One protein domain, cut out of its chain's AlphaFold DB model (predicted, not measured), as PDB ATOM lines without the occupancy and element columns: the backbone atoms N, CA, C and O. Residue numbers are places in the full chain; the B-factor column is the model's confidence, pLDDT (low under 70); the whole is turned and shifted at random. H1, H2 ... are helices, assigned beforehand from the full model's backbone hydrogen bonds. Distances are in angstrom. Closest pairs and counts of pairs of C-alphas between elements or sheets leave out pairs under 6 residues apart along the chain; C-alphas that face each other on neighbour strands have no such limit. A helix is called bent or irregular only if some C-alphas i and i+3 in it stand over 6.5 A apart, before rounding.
ATOM      1  N   PHE A 230      42.661  16.868   0.700       66.19
ATOM      2  CA  PHE A 230      43.219  18.018   1.426       66.19
ATOM      3  C   PHE A 230      42.286  18.462   2.561       66.19
ATOM      4  O   PHE A 230      41.723  19.559   2.523       66.19
ATOM      5  N   PRO A 231      42.065  17.606   3.560       67.62
ATOM      6  CA  PRO A 231      41.327  17.979   4.743       67.62
ATOM      7  C   PRO A 231      42.113  19.015   5.551       67.62
ATOM      8  O   PRO A 231      43.339  19.122   5.468       67.62
ATOM      9  N   TYR A 232      41.384  19.797   6.341       70.06
ATOM     10  CA  TYR A 232      41.993  20.745   7.268       70.06
ATOM     11  C   TYR A 232      42.904  20.001   8.247       70.06
ATOM     12  O   TYR A 232      42.528  18.932   8.734       70.06
ATOM     13  N   ASP A 233      44.084  20.569   8.519       62.00
ATOM     14  CA  ASP A 233      45.081  19.975   9.413       62.00
ATOM     15  C   ASP A 233      44.480  19.790  10.807       62.00
ATOM     16  O   ASP A 233      44.317  20.725  11.595       62.00
ATOM     17  N   ARG A 234      44.109  18.547  11.076       65.25
ATOM     18  CA  ARG A 234      43.659  18.062  12.367       65.25
ATOM     19  C   ARG A 234      44.673  17.004  12.750       65.25
ATOM     20  O   ARG A 234      44.994  16.144  11.934       65.25
ATOM     21  N   LYS A 235      45.092  16.946  14.016       62.47
ATOM     22  CA  LYS A 235      45.856  15.777  14.499       62.47
ATOM     23  C   LYS A 235      45.122  14.441  14.227       62.47
ATOM     24  O   LYS A 235      45.767  13.408  14.125       62.47
ATOM     25  N   MET A 236      43.793  14.475  14.055       58.06
ATOM     26  CA  MET A 236      42.926  13.340  13.677       58.06
ATOM     27  C   MET A 236      42.913  13.001  12.179       58.06
ATOM     28  O   MET A 236      42.350  11.988  11.778       58.06
ATOM     29  N   ASN A 237      43.462  13.872  11.339       54.75
ATOM     30  CA  ASN A 237      43.525  13.708   9.900       54.75
ATOM     31  C   ASN A 237      44.855  14.282   9.414       54.75
ATOM     32  O   ASN A 237      44.947  15.413   8.939       54.75
ATOM     33  N   LEU A 238      45.918  13.509   9.635       51.44
ATOM     34  CA  LEU A 238      47.277  13.897   9.290       51.44
ATOM     35  C   LEU A 238      47.495  13.798   7.774       51.44
ATOM     36  O   LEU A 238      48.335  13.033   7.300       51.44
ATOM     37  N   THR A 239      46.846  14.653   6.985       47.22
ATOM     38  CA  THR A 239      47.324  14.980   5.633       47.22
ATOM     39  C   THR A 239      48.532  15.900   5.719       47.22
ATOM     40  O   THR A 239      48.545  17.046   5.287       47.22
ATOM     41  N   SER A 240      49.602  15.382   6.314       42.16
ATOM     42  CA  SER A 240      50.915  16.009   6.264       42.16
ATOM     43  C   SER A 240      51.462  15.958   4.826       42.16
ATOM     44  O   SER A 240      51.161  15.056   4.044       42.16
ATOM     45  N   SER A 241      52.357  16.874   4.478       46.22
ATOM     46  CA  SER A 241      53.093  16.892   3.203       46.22
ATOM     47  C   SER A 241      54.350  15.997   3.195       46.22
ATOM     48  O   SER A 241      55.063  15.923   2.198       46.22
ATOM     49  N   ARG A 242      54.659  15.294   4.300       44.19
ATOM     50  CA  ARG A 242      55.872  14.455   4.437       44.19
ATOM     51  C   ARG A 242      55.714  13.050   3.837       44.19
ATOM     52  O   ARG A 242      54.944  12.246   4.346       44.19
ATOM     53  N   LEU A 243      56.509  12.729   2.820       47.16
ATOM     54  CA  LEU A 243      56.465  11.483   2.029       47.16
ATOM     55  C   LEU A 243      56.828  10.170   2.770       47.16
ATOM     56  O   LEU A 243      56.763   9.109   2.161       47.16
ATOM     57  N   LYS A 244      57.266  10.204   4.039       48.88
ATOM     58  CA  LYS A 244      57.884   9.048   4.729       48.88
ATOM     59  C   LYS A 244      57.351   8.796   6.144       48.88
ATOM     60  O   LYS A 244      58.136   8.581   7.063       48.88
ATOM     61  N   ASP A 245      56.043   8.847   6.338       54.66
ATOM     62  CA  ASP A 245      55.440   8.403   7.598       54.66
ATOM     63  C   ASP A 245      54.568   7.160   7.332       54.66
ATOM     64  O   ASP A 245      53.559   7.271   6.640       54.66
ATOM     65  N   PRO A 246      54.981   5.965   7.790       51.81
ATOM     66  CA  PRO A 246      54.278   4.712   7.514       51.81
ATOM     67  C   PRO A 246      52.952   4.556   8.279       51.81
ATOM     68  O   PRO A 246      52.135   3.719   7.890       51.81
ATOM     69  N   VAL A 247      52.727   5.339   9.340       52.88
ATOM     70  CA  VAL A 247      51.513   5.290  10.176       52.88
ATOM     71  C   VAL A 247      50.468   6.302   9.685       52.88
ATOM     72  O   VAL A 247      49.274   6.009   9.632       52.88
ATOM     73  N   LYS A 248      50.944   7.437   9.167       53.22
ATOM     74  CA  LYS A 248      50.166   8.538   8.579       53.22
ATOM     75  C   LYS A 248      49.141   8.159   7.497       53.22
ATOM     76  O   LYS A 248      48.181   8.893   7.301       53.22
ATOM     77  N   TYR A 249      49.316   7.044   6.788       52.25
ATOM     78  CA  TYR A 249      48.443   6.644   5.668       52.25
ATOM     79  C   TYR A 249      47.317   5.679   6.048       52.25
ATOM     80  O   TYR A 249      46.659   5.127   5.170       52.25
ATOM     81  N   ARG A 250      47.110   5.428   7.343       64.06
ATOM     82  CA  ARG A 250      46.200   4.374   7.801       64.06
ATOM     83  C   ARG A 250      44.922   4.898   8.454       64.06
ATOM     84  O   ARG A 250      44.188   4.105   9.023       64.06
ATOM     85  N   ASN A 251      44.633   6.201   8.402       80.88
ATOM     86  CA  ASN A 251      43.387   6.789   8.925       80.88
ATOM     87  C   ASN A 251      42.980   6.268  10.321       80.88
ATOM     88  O   ASN A 251      41.802   6.048  10.608       80.88
ATOM     89  N   ILE A 252      43.971   6.020  11.184       87.75
ATOM     90  CA  ILE A 252      43.793   5.307  12.453       87.75
ATOM     91  C   ILE A 252      43.000   6.173  13.428       87.75
ATOM     92  O   ILE A 252      41.968   5.752  13.942       87.75
ATOM     93  N   SER A 253      43.455   7.407  13.639       88.50
ATOM     94  CA  SER A 253      42.829   8.366  14.553       88.50
ATOM     95  C   SER A 253      41.415   8.748  14.112       88.50
ATOM     96  O   SER A 253      40.509   8.790  14.942       88.50
ATOM     97  N   LEU A 254      41.191   8.937  12.808       90.69
ATOM     98  CA  LEU A 254      39.852   9.152  12.257       90.69
ATOM     99  C   LEU A 254      38.940   7.942  12.485       90.69
ATOM    100  O   LEU A 254      37.812   8.115  12.939       90.69
ATOM    101  N   THR A 255      39.424   6.727  12.214       93.88
ATOM    102  CA  THR A 255      38.653   5.495  12.440       93.88
ATOM    103  C   THR A 255      38.294   5.334  13.914       93.88
ATOM    104  O   THR A 255      37.146   5.035  14.222       93.88
ATOM    105  N   ALA A 256      39.229   5.607  14.826       94.75
ATOM    106  CA  ALA A 256      38.974   5.600  16.263       94.75
ATOM    107  C   ALA A 256      37.926   6.648  16.668       94.75
ATOM    108  O   ALA A 256      36.991   6.328  17.398       94.75
ATOM    109  N   HIS A 257      38.015   7.871  16.137       95.12
ATOM    110  CA  HIS A 257      37.020   8.922  16.376       95.12
ATOM    111  C   HIS A 257      35.620   8.523  15.897       95.12
ATOM    112  O   HIS A 257      34.653   8.705  16.636       95.12
ATOM    113  N   VAL A 258      35.502   7.942  14.698       96.31
ATOM    114  CA  VAL A 258      34.214   7.462  14.174       96.31
ATOM    115  C   VAL A 258      33.708   6.253  14.965       96.31
ATOM    116  O   VAL A 258      32.517   6.204  15.255       96.31
ATOM    117  N   LEU A 259      34.579   5.322  15.375       97.06
ATOM    118  CA  LEU A 259      34.210   4.180  16.221       97.06
ATOM    119  C   LEU A 259      33.591   4.651  17.545       97.06
ATOM    120  O   LEU A 259      32.514   4.185  17.907       97.06
ATOM    121  N   ILE A 260      34.221   5.625  18.213       97.50
ATOM    122  CA  ILE A 260      33.695   6.247  19.439       97.50
ATOM    123  C   ILE A 260      32.314   6.853  19.178       97.50
ATOM    124  O   ILE A 260      31.371   6.586  19.917       97.50
ATOM    125  N   THR A 261      32.172   7.643  18.107       96.88
ATOM    126  CA  THR A 261      30.880   8.236  17.739       96.88
ATOM    127  C   THR A 261      29.811   7.169  17.519       96.88
ATOM    128  O   THR A 261      28.726   7.295  18.071       96.88
ATOM    129  N   LEU A 262      30.098   6.135  16.721       96.62
ATOM    130  CA  LEU A 262      29.146   5.072  16.393       96.62
ATOM    131  C   LEU A 262      28.723   4.264  17.625       96.62
ATOM    132  O   LEU A 262      27.583   3.814  17.684       96.62
ATOM    133  N   GLN A 263      29.627   4.094  18.592       96.19
ATOM    134  CA  GLN A 263      29.344   3.392  19.839       96.19
ATOM    135  C   GLN A 263      28.415   4.218  20.732       96.19
ATOM    136  O   GLN A 263      27.479   3.671  21.308       96.19
ATOM    137  N   GLU A 264      28.636   5.532  20.814       94.00
ATOM    138  CA  GLU A 264      27.785   6.429  21.601       94.00
ATOM    139  C   GLU A 264      26.391   6.596  20.986       94.00
ATOM    140  O   GLU A 264      25.407   6.500  21.703       94.00
ATOM    141  N   VAL A 265      26.282   6.756  19.663       91.94
ATOM    142  CA  VAL A 265      24.984   6.854  18.956       91.94
ATOM    143  C   VAL A 265      24.351   5.481  18.668       91.94
ATOM    144  O   VAL A 265      23.477   5.352  17.811       91.94
ATOM    145  N   GLY A 266      24.831   4.417  19.317       80.19
ATOM    146  CA  GLY A 266      24.460   3.030  19.023       80.19
ATOM    147  C   GLY A 266      23.022   2.649  19.395       80.19
ATOM    148  O   GLY A 266      22.565   1.569  19.020       80.19
ATOM    149  N   ASP A 267      22.296   3.522  20.097       78.12
ATOM    150  CA  ASP A 267      20.895   3.347  20.494       78.12
ATOM    151  C   ASP A 267      19.887   3.628  19.360       78.12
ATOM    152  O   ASP A 267      18.675   3.462  19.528       78.12
ATOM    153  N   VAL A 268      20.377   3.998  18.174       76.69
ATOM    154  CA  VAL A 268      19.559   4.191  16.977       76.69
ATOM    155  C   VAL A 268      18.927   2.855  16.556       76.69
ATOM    156  O   VAL A 268      19.582   1.967  16.013       76.69
ATOM    157  N   GLY A 269      17.626   2.704  16.811       73.50
ATOM    158  CA  GLY A 269      16.880   1.471  16.545       73.50
ATOM    159  C   GLY A 269      16.689   1.121  15.060       73.50
ATOM    160  O   GLY A 269      16.947   1.909  14.148       73.50
ATOM    161  N   GLY A 270      16.181  -0.091  14.809       82.50
ATOM    162  CA  GLY A 270      15.788  -0.566  13.477       82.50
ATOM    163  C   GLY A 270      16.948  -1.013  12.575       82.50
ATOM    164  O   GLY A 270      17.984  -1.496  13.038       82.50
ATOM    165  N   GLU A 271      16.765  -0.876  11.258       83.94
ATOM    166  CA  GLU A 271      17.758  -1.285  10.247       83.94
ATOM    167  C   GLU A 271      19.078  -0.512  10.362       83.94
ATOM    168  O   GLU A 271      20.155  -1.072  10.132       83.94
ATOM    169  N   LEU A 272      19.003   0.761  10.765       90.50
ATOM    170  CA  LEU A 272      20.171   1.622  10.935       90.50
ATOM    171  C   LEU A 272      21.062   1.121  12.079       90.50
ATOM    172  O   LEU A 272      22.265   0.985  11.876       90.50
ATOM    173  N   GLY A 273      20.482   0.720  13.215       92.19
ATOM    174  CA  GLY A 273      21.229   0.112  14.320       92.19
ATOM    175  C   GLY A 273      21.981  -1.150  13.902       92.19
ATOM    176  O   GLY A 273      23.159  -1.318  14.208       92.19
ATOM    177  N   SER A 274      21.351  -2.010  13.094       91.88
ATOM    178  CA  SER A 274      22.016  -3.209  12.562       91.88
ATOM    179  C   SER A 274      23.208  -2.875  11.656       91.88
ATOM    180  O   SER A 274      24.207  -3.598  11.651       91.88
ATOM    181  N   ALA A 275      23.118  -1.792  10.879       94.44
ATOM    182  CA  ALA A 275      24.218  -1.312  10.048       94.44
ATOM    183  C   ALA A 275      25.349  -0.693  10.886       94.44
ATOM    184  O   ALA A 275      26.513  -1.006  10.636       94.44
ATOM    185  N   VAL A 276      25.014   0.082  11.924       95.69
ATOM    186  CA  VAL A 276      25.977   0.628  12.895       95.69
ATOM    187  C   VAL A 276      26.764  -0.497  13.565       95.69
ATOM    188  O   VAL A 276      27.989  -0.459  13.568       95.69
ATOM    189  N   GLN A 277      26.100  -1.561  14.024       94.25
ATOM    190  CA  GLN A 277      26.770  -2.704  14.657       94.25
ATOM    191  C   GLN A 277      27.736  -3.447  13.720       94.25
ATOM    192  O   GLN A 277      28.766  -3.958  14.160       94.25
ATOM    193  N   ARG A 278      27.439  -3.517  12.414       94.69
ATOM    194  CA  ARG A 278      28.388  -4.067  11.430       94.69
ATOM    195  C   ARG A 278      29.597  -3.153  11.249       94.69
ATOM    196  O   ARG A 278      30.719  -3.651  11.230       94.69
ATOM    197  N   ALA A 279      29.365  -1.846  11.149       96.12
ATOM    198  CA  ALA A 279      30.433  -0.872  10.981       96.12
ATOM    199  C   ALA A 279      31.352  -0.790  12.207       96.12
ATOM    200  O   ALA A 279      32.571  -0.754  12.041       96.12
ATOM    201  N   LEU A 280      30.784  -0.859  13.417       96.38
ATOM    202  CA  LEU A 280      31.518  -0.950  14.681       96.38
ATOM    203  C   LEU A 280      32.498  -2.125  14.670       96.38
ATOM    204  O   LEU A 280      33.690  -1.921  14.876       96.38
ATOM    205  N   ARG A 281      32.030  -3.335  14.330       96.12
ATOM    206  CA  ARG A 281      32.900  -4.523  14.244       96.12
ATOM    207  C   ARG A 281      34.012  -4.369  13.207       96.12
ATOM    208  O   ARG A 281      35.143  -4.761  13.472       96.12
ATOM    209  N   GLY A 282      33.706  -3.791  12.043       96.88
ATOM    210  CA  GLY A 282      34.709  -3.530  11.005       96.88
ATOM    211  C   GLY A 282      35.795  -2.558  11.472       96.88
ATOM    212  O   GLY A 282      36.981  -2.833  11.318       96.88
ATOM    213  N   ALA A 283      35.395  -1.451  12.099       96.94
ATOM    214  CA  ALA A 283      36.324  -0.441  12.599       96.94
ATOM    215  C   ALA A 283      37.126  -0.933  13.808       96.94
ATOM    216  O   ALA A 283      38.325  -0.677  13.877       96.94
ATOM    217  N   GLN A 284      36.506  -1.688  14.715       96.94
ATOM    218  CA  GLN A 284      37.201  -2.352  15.816       96.94
ATOM    219  C   GLN A 284      38.297  -3.278  15.276       96.94
ATOM    220  O   GLN A 284      39.464  -3.086  15.606       96.94
ATOM    221  N   HIS A 285      37.948  -4.202  14.374       95.81
ATOM    222  CA  HIS A 285      38.911  -5.136  13.784       95.81
ATOM    223  C   HIS A 285      40.064  -4.417  13.069       95.81
ATOM    224  O   HIS A 285      41.227  -4.824  13.145       95.81
ATOM    225  N   TYR A 286      39.755  -3.312  12.385       94.31
ATOM    226  CA  TYR A 286      40.769  -2.469  11.773       94.31
ATOM    227  C   TYR A 286      41.750  -1.906  12.811       94.31
ATOM    228  O   TYR A 286      42.963  -2.026  12.635       94.31
ATOM    229  N   LEU A 287      41.250  -1.320  13.903       94.00
ATOM    230  CA  LEU A 287      42.083  -0.723  14.951       94.00
ATOM    231  C   LEU A 287      42.922  -1.761  15.708       94.00
ATOM    232  O   LEU A 287      44.099  -1.503  15.953       94.00
ATOM    233  N   GLU A 288      42.363  -2.936  15.997       93.88
ATOM    234  CA  GLU A 288      43.073  -4.088  16.581       93.88
ATOM    235  C   GLU A 288      44.282  -4.478  15.715       93.88
ATOM    236  O   GLU A 288      45.424  -4.549  16.176       93.88
ATOM    237  N   LYS A 289      44.079  -4.595  14.396       91.31
ATOM    238  CA  LYS A 289      45.168  -4.858  13.444       91.31
ATOM    239  C   LYS A 289      46.201  -3.727  13.407       91.31
ATOM    240  O   LYS A 289      47.392  -3.974  13.194       91.31
ATOM    241  N   MET A 290      45.766  -2.478  13.562       88.12
ATOM    242  CA  MET A 290      46.654  -1.313  13.534       88.12
ATOM    243  C   MET A 290      47.452  -1.129  14.823       88.12
ATOM    244  O   MET A 290      48.540  -0.552  14.768       88.12
ATOM    245  N   LEU A 291      46.982  -1.677  15.945       88.31
ATOM    246  CA  LEU A 291      47.625  -1.561  17.251       88.31
ATOM    247  C   LEU A 291      49.096  -2.001  17.223       88.31
ATOM    248  O   LEU A 291      49.959  -1.327  17.785       88.31
ATOM    249  N   TYR A 292      49.408  -3.075  16.491       82.75
ATOM    250  CA  TYR A 292      50.780  -3.559  16.301       82.75
ATOM    251  C   TYR A 292      51.721  -2.499  15.715       82.75
ATOM    252  O   TYR A 292      52.890  -2.449  16.076       82.75
ATOM    253  N   SER A 293      51.219  -1.635  14.828       82.06
ATOM    254  CA  SER A 293      52.014  -0.580  14.185       82.06
ATOM    255  C   SER A 293      52.154   0.684  15.042       82.06
ATOM    256  O   SER A 293      53.040   1.493  14.783       82.06
ATOM    257  N   LEU A 294      51.304   0.859  16.059       80.88
ATOM    258  CA  LEU A 294      51.311   2.032  16.942       80.88
ATOM    259  C   LEU A 294      52.285   1.908  18.116       80.88
ATOM    260  O   LEU A 294      52.660   2.923  18.705       80.88
ATOM    261  N   ARG A 295      52.723   0.690  18.459       77.19
ATOM    262  CA  ARG A 295      53.647   0.456  19.585       77.19
ATOM    263  C   ARG A 295      54.935   1.277  19.443       77.19
ATOM    264  O   ARG A 295      55.336   1.957  20.389       77.19
ATOM    265  N   ASP A 296      55.484   1.337  18.233       75.62
ATOM    266  CA  ASP A 296      56.728   2.058  17.928       75.62
ATOM    267  C   ASP A 296      56.525   3.553  17.608       75.62
ATOM    268  O   ASP A 296      57.491   4.285  17.371       75.62
ATOM    269  N   ALA A 297      55.281   4.049  17.601       76.56
ATOM    270  CA  ALA A 297      54.990   5.441  17.266       76.56
ATOM    271  C   ALA A 297      55.547   6.407  18.329       76.56
ATOM    272  O   ALA A 297      55.422   6.184  19.535       76.56
ATOM    273  N   LYS A 298      56.161   7.514  17.892       74.44
ATOM    274  CA  LYS A 298      56.747   8.515  18.806       74.44
ATOM    275  C   LYS A 298      55.708   9.426  19.461       74.44
ATOM    276  O   LYS A 298      55.916   9.851  20.597       74.44
ATOM    277  N   ASP A 299      54.641   9.772  18.741       78.19
ATOM    278  CA  ASP A 299      53.555  10.601  19.270       78.19
ATOM    279  C   ASP A 299      52.549   9.694  20.007       78.19
ATOM    280  O   ASP A 299      51.998   8.785  19.380       78.19
ATOM    281  N   PRO A 300      52.305   9.893  21.319       86.81
ATOM    282  CA  PRO A 300      51.337   9.093  22.069       86.81
ATOM    283  C   PRO A 300      49.883   9.360  21.655       86.81
ATOM    284  O   PRO A 300      48.987   8.635  22.073       86.81
ATOM    285  N   TYR A 301      49.623  10.387  20.846       86.19
ATOM    286  CA  TYR A 301      48.276  10.793  20.470       86.19
ATOM    287  C   TYR A 301      47.431   9.675  19.843       86.19
ATOM    288  O   TYR A 301      46.294   9.452  20.257       86.19
ATOM    289  N   GLU A 302      47.973   8.964  18.852       85.62
ATOM    290  CA  GLU A 302      47.206   7.943  18.132       85.62
ATOM    291  C   GLU A 302      46.917   6.726  19.006       85.62
ATOM    292  O   GLU A 302      45.789   6.241  19.034       85.62
ATOM    293  N   ILE A 303      47.908   6.265  19.776       89.69
ATOM    294  CA  ILE A 303      47.697   5.161  20.712       89.69
ATOM    295  C   ILE A 303      46.709   5.557  21.818       89.69
ATOM    296  O   ILE A 303      45.907   4.721  22.219       89.69
ATOM    297  N   ALA A 304      46.681   6.822  22.250       92.38
ATOM    298  CA  ALA A 304      45.725   7.296  23.250       92.38
ATOM    299  C   ALA A 304      44.275   7.213  22.755       92.38
ATOM    300  O   ALA A 304      43.427   6.631  23.433       92.38
ATOM    301  N   ILE A 305      43.981   7.738  21.557       92.75
ATOM    302  CA  ILE A 305      42.617   7.667  21.018       92.75
ATOM    303  C   ILE A 305      42.207   6.234  20.665       92.75
ATOM    304  O   ILE A 305      41.059   5.864  20.899       92.75
ATOM    305  N   VAL A 306      43.127   5.408  20.157       93.06
ATOM    306  CA  VAL A 306      42.845   3.993  19.872       93.06
ATOM    307  C   VAL A 306      42.568   3.218  21.153       93.06
ATOM    308  O   VAL A 306      41.601   2.468  21.198       93.06
ATOM    309  N   THR A 307      43.355   3.444  22.206       95.50
ATOM    310  CA  THR A 307      43.120   2.836  23.522       95.50
ATOM    311  C   THR A 307      41.739   3.209  24.045       95.50
ATOM    312  O   THR A 307      40.978   2.328  24.435       95.50
ATOM    313  N   TYR A 308      41.372   4.493  23.998       96.75
ATOM    314  CA  TYR A 308      40.039   4.933  24.415       96.75
ATOM    315  C   TYR A 308      38.927   4.285  23.575       96.75
ATOM    316  O   TYR A 308      37.946   3.793  24.120       96.75
ATOM    317  N   ALA A 309      39.093   4.211  22.254       96.75
ATOM    318  CA  ALA A 309      38.095   3.610  21.377       96.75
ATOM    319  C   ALA A 309      37.926   2.096  21.620       96.75
ATOM    320  O   ALA A 309      36.796   1.623  21.712       96.75
ATOM    321  N   LEU A 310      39.027   1.345  21.763       96.81
ATOM    322  CA  LEU A 310      39.010  -0.105  22.006       96.81
ATOM    323  C   LEU A 310      38.466  -0.460  23.395       96.81
ATOM    324  O   LEU A 310      37.699  -1.412  23.529       96.81
ATOM    325  N   THR A 311      38.821   0.322  24.417       96.88
ATOM    326  CA  THR A 311      38.279   0.149  25.774       96.88
ATOM    327  C   THR A 311      36.783   0.461  25.824       96.88
ATOM    328  O   THR A 311      36.030  -0.288  26.442       96.88
ATOM    329  N   LEU A 312      36.320   1.494  25.109       96.38
ATOM    330  CA  LEU A 312      34.903   1.863  25.041       96.38
ATOM    331  C   LEU A 312      34.023   0.773  24.402       96.38
ATOM    332  O   LEU A 312      32.884   0.583  24.826       96.38
ATOM    333  N   VAL A 313      34.535   0.053  23.398       95.50
ATOM    334  CA  VAL A 313      33.819  -1.069  22.754       95.50
ATOM    335  C   VAL A 313      34.068  -2.420  23.431       95.50
ATOM    336  O   VAL A 313      33.568  -3.435  22.953       95.50
ATOM    337  N   ASN A 314      34.811  -2.443  24.543       95.38
ATOM    338  CA  ASN A 314      35.170  -3.654  25.281       95.38
ATOM    339  C   ASN A 314      35.869  -4.714  24.398       95.38
ATOM    340  O   ASN A 314      35.510  -5.892  24.425       95.38
ATOM    341  N   SER A 315      36.838  -4.275  23.585       96.12
ATOM    342  CA  SER A 315      37.709  -5.148  22.783       96.12
ATOM    343  C   SER A 315      38.705  -5.904  23.669       96.12
ATOM    344  O   SER A 315      39.247  -5.337  24.621       96.12
ATOM    345  N   ASP A 316      39.011  -7.150  23.300       94.31
ATOM    346  CA  ASP A 316      40.024  -7.982  23.966       94.31
ATOM    347  C   ASP A 316      41.437  -7.362  23.892       94.31
ATOM    348  O   ASP A 316      42.259  -7.557  24.786       94.31
ATOM    349  N   ASP A 317      41.714  -6.544  22.868       94.19
ATOM    350  CA  ASP A 317      42.985  -5.825  22.713       94.19
ATOM    351  C   ASP A 317      43.034  -4.506  23.513       94.19
ATOM    352  O   ASP A 317      44.058  -3.813  23.511       94.19
ATOM    353  N   GLY A 318      41.954  -4.138  24.215       93.12
ATOM    354  CA  GLY A 318      41.866  -2.897  24.990       93.12
ATOM    355  C   GLY A 318      42.936  -2.787  26.082       93.12
ATOM    356  O   GLY A 318      43.573  -1.743  26.221       93.12
ATOM    357  N   GLU A 319      43.200  -3.877  26.807       94.12
ATOM    358  CA  GLU A 319      44.245  -3.929  27.841       94.12
ATOM    359  C   GLU A 319      45.651  -3.836  27.228       94.12
ATOM    360  O   GLU A 319      46.518  -3.107  27.715       94.12
ATOM    361  N   ALA A 320      45.878  -4.517  26.101       93.69
ATOM    362  CA  ALA A 320      47.144  -4.442  25.382       93.69
ATOM    363  C   ALA A 320      47.421  -3.022  24.854       93.69
ATOM    364  O   ALA A 320      48.570  -2.568  24.881       93.69
ATOM    365  N   ALA A 321      46.384  -2.314  24.395       93.31
ATOM    366  CA  ALA A 321      46.482  -0.920  23.980       93.31
ATOM    367  C   ALA A 321      46.796   0.007  25.160       93.31
ATOM    368  O   ALA A 321      47.703   0.835  25.055       93.31
ATOM    369  N   PHE A 322      46.132  -0.201  26.300       94.38
ATOM    370  CA  PHE A 322      46.392   0.551  27.527       94.38
ATOM    371  C   PHE A 322      47.838   0.394  28.003       94.38
ATOM    372  O   PHE A 322      48.516   1.394  28.213       94.38
ATOM    373  N   ASN A 323      48.360  -0.833  28.058       93.38
ATOM    374  CA  ASN A 323      49.754  -1.083  28.437       93.38
ATOM    375  C   ASN A 323      50.755  -0.405  27.481       93.38
ATOM    376  O   ASN A 323      51.800   0.091  27.902       93.38
ATOM    377  N   ALA A 324      50.443  -0.349  26.182       91.00
ATOM    378  CA  ALA A 324      51.275   0.347  25.200       91.00
ATOM    379  C   ALA A 324      51.220   1.880  25.340       91.00
ATOM    380  O   ALA A 324      52.209   2.554  25.039       91.00
ATOM    381  N   LEU A 325      50.080   2.430  25.768       92.81
ATOM    382  CA  LEU A 325      49.929   3.848  26.095       92.81
ATOM    383  C   LEU A 325      50.680   4.201  27.386       92.81
ATOM    384  O   LEU A 325      51.412   5.189  27.401       92.81
ATOM    385  N   ASP A 326      50.534   3.383  28.426       92.69
ATOM    386  CA  ASP A 326      51.173   3.558  29.733       92.69
ATOM    387  C   ASP A 326      52.705   3.565  29.621       92.69
ATOM    388  O   ASP A 326      53.378   4.449  30.142       92.69
ATOM    389  N   ALA A 327      53.267   2.695  28.776       90.62
ATOM    390  CA  ALA A 327      54.697   2.697  28.463       90.62
ATOM    391  C   ALA A 327      55.213   4.011  27.826       90.62
ATOM    392  O   ALA A 327      56.426   4.215  27.727       90.62
ATOM    393  N   LYS A 328      54.324   4.902  27.360       87.81
ATOM    394  CA  LYS A 328      54.667   6.236  26.833       87.81
ATOM    395  C   LYS A 328      54.454   7.359  27.849       87.81
ATOM    396  O   LYS A 328      54.640   8.526  27.480       87.81
ATOM    397  N   MET A 329      54.072   7.039  29.085       88.12
ATOM    398  CA  MET A 329      53.953   8.000  30.174       88.12
ATOM    399  C   MET A 329      55.266   8.775  30.339       88.12
ATOM    400  O   MET A 329      56.365   8.227  30.246       88.12
ATOM    401  N   ARG A 330      55.145  10.087  30.535       86.69
ATOM    402  CA  ARG A 330      56.272  10.972  30.818       86.69
ATOM    403  C   ARG A 330      56.028  11.586  32.178       86.69
ATOM    404  O   ARG A 330      55.246  12.527  32.282       86.69
TER     405      ARG A 330
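What this domain is: This is residues 230 to 330 of the 337 residues of the protein "C3 and PZP-like alpha-2-macroglobulin domain-containing protein 8" of Araneus ventricosus (UniProt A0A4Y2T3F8). A long helix, H2, packs with the shorter H1 and H3 in a bundle of three helices that run up and down, and a short fourth helix, H4, folds back along H3 on the side away from H1. Before H1, a long stretch with no named element, residues 230 to 251, makes an open loop off to one side, beside the start of H1 and away from H4, its C-alphas 8 to 22 A from the mean of all C-alphas. The printed part has 101 residues, with four named helices in the order H1, H2, H3, H4 and no named strand; its class is all helix. The whole is compact, with a radius of gyration of the C-alphas of 14.2 A and spans of 43 by 34 by 20 A.

How they stand to each other: H2, residues 270 to 294, has a kink of 26 degrees near residue 288. It is neither bent nor irregular, but only just: C-alphas 289 and 292 are 6.4 A apart. H1, residues 252 to 264, touches H2, the closest C-alphas being those of Leu 259 and Leu 280 at 6.0 A. They run opposite ways at a shallow tilt of 34 degrees, only just short of steep, and form a helical hairpin. H3, residues 300 to 312, is the hub, touching three helices. With residues 284 to 294 alone H2 touches H3, closest at the C-alphas of Leu 294 and Ile 303, 6.1 A; this hairpin has a steep tilt of 40 degrees, opposite ways. H1 and H3 touch and run the same way at a shallow tilt of 27 degrees, with the C-alphas of Ile 260 and Ala 309 closest at 5.5 A. H4, residues 318 to 326, touches H3 in a third hairpin, at a shallow tilt of 27 degrees, opposite ways; the closest C-alphas, of Thr 311 and Gly 318, are 4.8 A apart. H4 and H2 are close but not clearly touching, with the C-alphas of Leu 291 and Ala 321 closest at 6.9 A, and H4 and H1 are apart. In H1, H3 and H4 every O i to N i+4 pair is within hydrogen-bond range; in H2, 19 of 21 are.

Where its parts are: H2 is 35.8 A from first to last C-alpha, from C-alpha 270 at (15.788, -0.566, 13.477) to C-alpha 294 at (51.311, 2.032, 16.942). H1 is 18.5 A long and begins at C-alpha 252, at (43.793, 5.307, 12.453). H3 is 18.2 A long, and H4, 12.3 A long, ends at C-alpha 326, at (51.173, 3.558, 29.733).

The domain as a whole: The two C-alphas farthest apart, those of Gly 270 and Arg 330, are 45.5 A from each other. The printed part has no cut, and the three links between helices are tight, with 5 residues each. The mean pLDDT of the printed part is 83.3; residues 230 to 231 and 233 to 250 are under 70.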